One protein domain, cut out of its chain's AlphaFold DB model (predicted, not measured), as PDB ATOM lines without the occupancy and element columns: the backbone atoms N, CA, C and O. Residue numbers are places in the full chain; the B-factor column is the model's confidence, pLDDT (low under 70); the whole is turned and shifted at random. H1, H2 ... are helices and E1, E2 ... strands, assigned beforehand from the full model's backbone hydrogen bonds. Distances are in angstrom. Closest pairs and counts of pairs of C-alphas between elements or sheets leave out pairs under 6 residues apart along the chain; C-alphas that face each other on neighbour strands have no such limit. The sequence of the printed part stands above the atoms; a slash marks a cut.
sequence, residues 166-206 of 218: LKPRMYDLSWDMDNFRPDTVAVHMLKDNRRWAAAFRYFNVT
ATOM      1  N   LEU A 166      48.347 -31.436 -22.488       53.59
ATOM      2  CA  LEU A 166      47.285 -32.401 -22.230       53.59
ATOM      3  C   LEU A 166      47.085 -32.667 -20.734       53.59
ATOM      4  O   LEU A 166      46.404 -33.627 -20.395       53.59
ATOM      5  N   LYS A 167      47.652 -31.877 -19.815       59.50
ATOM      6  CA  LYS A 167      47.491 -32.104 -18.370       59.50
ATOM      7  C   LYS A 167      46.011 -32.131 -17.932       59.50
ATOM      8  O   LYS A 167      45.272 -31.207 -18.263       59.50
ATOM      9  N   PRO A 168      45.569 -33.130 -17.138       64.12
ATOM     10  CA  PRO A 168      46.297 -34.288 -16.606       64.12
ATOM     11  C   PRO A 168      45.919 -35.607 -17.312       64.12
ATOM     12  O   PRO A 168      45.616 -36.603 -16.661       64.12
ATOM     13  N   ARG A 169      45.900 -35.627 -18.645       70.88
ATOM     14  CA  ARG A 169      45.661 -36.825 -19.472       70.88
ATOM     15  C   ARG A 169      46.942 -37.618 -19.745       70.88
ATOM     16  O   ARG A 169      46.868 -38.732 -20.252       70.88
ATOM     17  N   MET A 170      48.093 -37.049 -19.398       76.19
ATOM     18  CA  MET A 170      49.411 -37.670 -19.465       76.19
ATOM     19  C   MET A 170      50.186 -37.354 -18.187       76.19
ATOM     20  O   MET A 170      50.328 -36.179 -17.843       76.19
ATOM     21  N   TYR A 171      50.605 -38.382 -17.446       75.56
ATOM     22  CA  TYR A 171      51.168 -38.200 -16.106       75.56
ATOM     23  C   TYR A 171      52.034 -39.373 -15.632       75.56
ATOM     24  O   TYR A 171      51.893 -40.508 -16.092       75.56
ATOM     25  N   ASP A 172      52.889 -39.098 -14.649       76.50
ATOM     26  CA  ASP A 172      53.626 -40.107 -13.891       76.50
ATOM     27  C   ASP A 172      52.684 -40.921 -13.006       76.50
ATOM     28  O   ASP A 172      51.977 -40.373 -12.158       76.50
ATOM     29  N   LEU A 173      52.707 -42.246 -13.164       74.56
ATOM     30  CA  LEU A 173      51.978 -43.139 -12.276       74.56
ATOM     31  C   LEU A 173      52.647 -43.138 -10.890       74.56
ATOM     32  O   LEU A 173      53.752 -43.674 -10.710       74.56
ATOM     33  N   SER A 174      51.983 -42.525  -9.906       70.94
ATOM     34  CA  SER A 174      52.408 -42.610  -8.508       70.94
ATOM     35  C   SER A 174      52.192 -44.027  -7.962       70.94
ATOM     36  O   SER A 174      51.554 -44.876  -8.580       70.94
ATOM     37  N   TRP A 175      52.811 -44.305  -6.821       58.53
ATOM     38  CA  TRP A 175      52.905 -45.638  -6.228       58.53
ATOM     39  C   TRP A 175      51.570 -46.215  -5.731       58.53
ATOM     40  O   TRP A 175      51.477 -47.434  -5.642       58.53
ATOM     41  N   ASP A 176      50.548 -45.374  -5.543       61.69
ATOM     42  CA  ASP A 176      49.212 -45.758  -5.049       61.69
ATOM     43  C   ASP A 176      48.099 -45.731  -6.105       61.69
ATOM     44  O   ASP A 176      46.922 -45.922  -5.797       61.69
ATOM     45  N   MET A 177      48.428 -45.445  -7.365       60.56
ATOM     46  CA  MET A 177      47.416 -45.270  -8.407       60.56
ATOM     47  C   MET A 177      47.142 -46.596  -9.120       60.56
ATOM     48  O   MET A 177      47.651 -46.832 -10.214       60.56
ATOM     49  N   ASP A 178      46.298 -47.442  -8.524       60.97
ATOM     50  CA  ASP A 178      45.673 -48.567  -9.244       60.97
ATOM     51  C   ASP A 178      44.514 -48.089 -10.152       60.97
ATOM     52  O   ASP A 178      44.109 -48.795 -11.076       60.97
ATOM     53  N   ASN A 179      44.020 -46.861  -9.937       69.12
ATOM     54  CA  ASN A 179      42.949 -46.245 -10.718       69.12
ATOM     55  C   ASN A 179      43.494 -45.148 -11.640       69.12
ATOM     56  O   ASN A 179      43.930 -44.080 -11.200       69.12
ATOM     57  N   PHE A 180      43.435 -45.401 -12.945       81.69
ATOM     58  CA  PHE A 180      43.728 -44.401 -13.967       81.69
ATOM     59  C   PHE A 180      42.624 -43.342 -14.020       81.69
ATOM     60  O   PHE A 180      41.450 -43.632 -13.781       81.69
ATOM     61  N   ARG A 181      42.988 -42.100 -14.354       81.50
ATOM     62  CA  ARG A 181      42.001 -41.025 -14.509       81.50
ATOM     63  C   ARG A 181      41.119 -41.325 -15.724       81.50
ATOM     64  O   ARG A 181      41.665 -41.766 -16.738       81.50
ATOM     65  N   PRO A 182      39.808 -41.036 -15.689       77.25
ATOM     66  CA  PRO A 182      39.001 -41.041 -16.902       77.25
ATOM     67  C   PRO A 182      39.676 -40.170 -17.968       77.25
ATOM     68  O   PRO A 182      40.212 -39.108 -17.652       77.25
ATOM     69  N   ASP A 183      39.704 -40.646 -19.212       77.31
ATOM     70  CA  ASP A 183      40.341 -39.971 -20.349       77.31
ATOM     71  C   ASP A 183      41.874 -39.872 -20.308       77.31
ATOM     72  O   ASP A 183      42.454 -39.079 -21.059       77.31
ATOM     73  N   THR A 184      42.536 -40.705 -19.497       80.88
ATOM     74  CA  THR A 184      43.989 -40.906 -19.577       80.88
ATOM     75  C   THR A 184      44.370 -41.336 -20.990       80.88
ATOM     76  O   THR A 184      43.842 -42.311 -21.519       80.88
ATOM     77  N   VAL A 185      45.274 -40.573 -21.599       77.56
ATOM     78  CA  VAL A 185      45.807 -40.780 -22.948       77.56
ATOM     79  C   VAL A 185      47.153 -41.486 -22.884       77.56
ATOM     80  O   VAL A 185      47.438 -42.268 -23.779       77.56
ATOM     81  N   ALA A 186      47.947 -41.245 -21.833       78.12
ATOM     82  CA  ALA A 186      49.199 -41.950 -21.590       78.12
ATOM     83  C   ALA A 186      49.619 -41.903 -20.111       78.12
ATOM     84  O   ALA A 186      49.254 -40.986 -19.378       78.12
ATOM     85  N   VAL A 187      50.433 -42.866 -19.675       79.56
ATOM     86  CA  VAL A 187      51.047 -42.871 -18.338       79.56
ATOM     87  C   VAL A 187      52.535 -43.163 -18.407       79.56
ATOM     88  O   VAL A 187      52.991 -43.939 -19.238       79.56
ATOM     89  N   HIS A 188      53.285 -42.557 -17.498       76.38
ATOM     90  CA  HIS A 188      54.726 -42.706 -17.343       76.38
ATOM     91  C   HIS A 188      55.035 -43.483 -16.039       76.38
ATOM     92  O   HIS A 188      54.144 -43.720 -15.225       76.38
ATOM     93  N   MET A 189      56.280 -43.930 -15.819       75.31
ATOM     94  CA  MET A 189      56.699 -44.711 -14.628       75.31
ATOM     95  C   MET A 189      56.080 -46.126 -14.452       75.31
ATOM     96  O   MET A 189      55.891 -46.596 -13.322       75.31
ATOM     97  N   LEU A 190      55.857 -46.872 -15.543       76.56
ATOM     98  CA  LEU A 190      55.493 -48.307 -15.528       76.56
ATOM     99  C   LEU A 190      56.711 -49.204 -15.211       76.56
ATOM    100  O   LEU A 190      57.277 -49.878 -16.073       76.56
ATOM    101  N   LYS A 191      57.199 -49.140 -13.968       76.19
ATOM    102  CA  LYS A 191      58.483 -49.744 -13.557       76.19
ATOM    103  C   LYS A 191      58.415 -51.236 -13.225       76.19
ATOM    104  O   LYS A 191      59.465 -51.875 -13.212       76.19
ATOM    105  N   ASP A 192      57.221 -51.762 -12.975       74.00
ATOM    106  CA  ASP A 192      56.977 -53.130 -12.513       74.00
ATOM    107  C   ASP A 192      55.787 -53.778 -13.239       74.00
ATOM    108  O   ASP A 192      54.967 -53.098 -13.863       74.00
ATOM    109  N   ASN A 193      55.705 -55.108 -13.156       76.38
ATOM    110  CA  ASN A 193      54.721 -55.907 -13.888       76.38
ATOM    111  C   ASN A 193      53.274 -55.600 -13.473       76.38
ATOM    112  O   ASN A 193      52.382 -55.654 -14.317       76.38
ATOM    113  N   ARG A 194      53.030 -55.236 -12.204       77.38
ATOM    114  CA  ARG A 194      51.683 -54.897 -11.718       77.38
ATOM    115  C   ARG A 194      51.177 -53.632 -12.404       77.38
ATOM    116  O   ARG A 194      50.047 -53.614 -12.885       77.38
ATOM    117  N   ARG A 195      52.024 -52.604 -12.517       77.00
ATOM    118  CA  ARG A 195      51.686 -51.364 -13.237       77.00
ATOM    119  C   ARG A 195      51.451 -51.607 -14.722       77.00
ATOM    120  O   ARG A 195      50.519 -51.040 -15.284       77.00
ATOM    121  N   TRP A 196      52.263 -52.458 -15.350       78.19
ATOM    122  CA  TRP A 196      52.051 -52.855 -16.744       78.19
ATOM    123  C   TRP A 196      50.706 -53.549 -16.944       78.19
ATOM    124  O   TRP A 196      49.947 -53.146 -17.818       78.19
ATOM    125  N   ALA A 197      50.369 -54.526 -16.099       76.50
ATOM    126  CA  ALA A 197      49.083 -55.215 -16.161       76.50
ATOM    127  C   ALA A 197      47.904 -54.248 -15.960       76.50
ATOM    128  O   ALA A 197      46.920 -54.302 -16.695       76.50
ATOM    129  N   ALA A 198      48.012 -53.319 -15.005       78.25
ATOM    130  CA  ALA A 198      47.001 -52.288 -14.789       78.25
ATOM    131  C   ALA A 198      46.837 -51.379 -16.023       78.25
ATOM    132  O   ALA A 198      45.711 -51.140 -16.457       78.25
ATOM    133  N   ALA A 199      47.942 -50.931 -16.630       80.81
ATOM    134  CA  ALA A 199      47.912 -50.108 -17.837       80.81
ATOM    135  C   ALA A 199      47.304 -50.857 -19.031       80.81
ATOM    136  O   ALA A 199      46.456 -50.306 -19.730       80.81
ATOM    137  N   PHE A 200      47.678 -52.121 -19.242       80.69
ATOM    138  CA  PHE A 200      47.117 -52.943 -20.314       80.69
ATOM    139  C   PHE A 200      45.614 -53.156 -20.163       80.69
ATOM    140  O   PHE A 200      44.895 -53.051 -21.156       80.69
ATOM    141  N   ARG A 201      45.134 -53.375 -18.932       77.19
ATOM    142  CA  ARG A 201      43.696 -53.454 -18.649       77.19
ATOM    143  C   ARG A 201      42.992 -52.132 -18.937       77.19
ATOM    144  O   ARG A 201      41.981 -52.128 -19.627       77.19
ATOM    145  N   TYR A 202      43.540 -51.013 -18.466       80.25
ATOM    146  CA  TYR A 202      42.922 -49.701 -18.671       80.25
ATOM    147  C   TYR A 202      42.832 -49.305 -20.152       80.25
ATOM    148  O   TYR A 202      41.790 -48.843 -20.610       80.25
ATOM    149  N   PHE A 203      43.906 -49.514 -20.918       82.00
ATOM    150  CA  PHE A 203      43.938 -49.215 -22.354       82.00
ATOM    151  C   PHE A 203      43.338 -50.322 -23.227       82.00
ATOM    152  O   PHE A 203      43.397 -50.223 -24.451       82.00
ATOM    153  N   ASN A 204      42.762 -51.358 -22.613       78.69
ATOM    154  CA  ASN A 204      42.117 -52.470 -23.299       78.69
ATOM    155  C   ASN A 204      43.028 -53.183 -24.322       78.69
ATOM    156  O   ASN A 204      42.565 -53.644 -25.361       78.69
ATOM    157  N   VAL A 205      44.336 -53.255 -24.042       72.00
ATOM    158  CA  VAL A 205      45.353 -53.795 -24.970       72.00
ATOM    159  C   VAL A 205      45.200 -55.302 -25.157       72.00
ATOM    160  O   VAL A 205      45.481 -55.829 -26.226       72.00
ATOM    161  N   THR A 206      44.751 -56.002 -24.117       66.12
ATOM    162  CA  THR A 206      44.585 -57.460 -24.129       66.12
ATOM    163  C   THR A 206      43.174 -57.904 -24.504       66.12
ATOM    164  O   THR A 206      42.877 -59.095 -24.430       66.12
TER     165      THR A 206
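This is residues 166 to 206 of the 218 residues of a protein of Panicum miliaceum (UniProt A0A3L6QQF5). With little regular structure, this is a wide loop, residues 173 to 185, joining two very short parallel strands side by side, E1 and E2, with one helix, H1, running back beside E2. The printed part has 41 residues, with E1, E2 and H1 in that order; the class is mixed, and under half of the residues are in named elements. It is compact and rounded, with a radius of gyration of the C-alphas of 9.5 A and spans of 26 by 21 by 13 A.

E1, residues 170 to 172, begins at C-alpha 170 (49.411, -37.670, -19.465). E2 is residues 186 to 188. H1, residues 193 to 202, is 14.2 A long and ends at C-alpha 202 (42.922, -49.701, -18.671).

E1 and E2 are parallel at 20 degrees; N 188 and O 171 are within hydrogen-bond range at 2.8 A. The closest C-alphas of E2 and H1, those of Val 187 and Ala 199, are 7.9 A apart. E1 and H1 are apart. In H1 every O i to N i+4 pair is within hydrogen-bond range.

The C-alphas farthest apart, of Lys 167 and Thr 206, are 26.2 A apart. The printed part has no cut. E1 to E2 is a long link, E2 to H1 tight. pLDDT is under 70 at residues 166 to 168, 175 to 179 and 206.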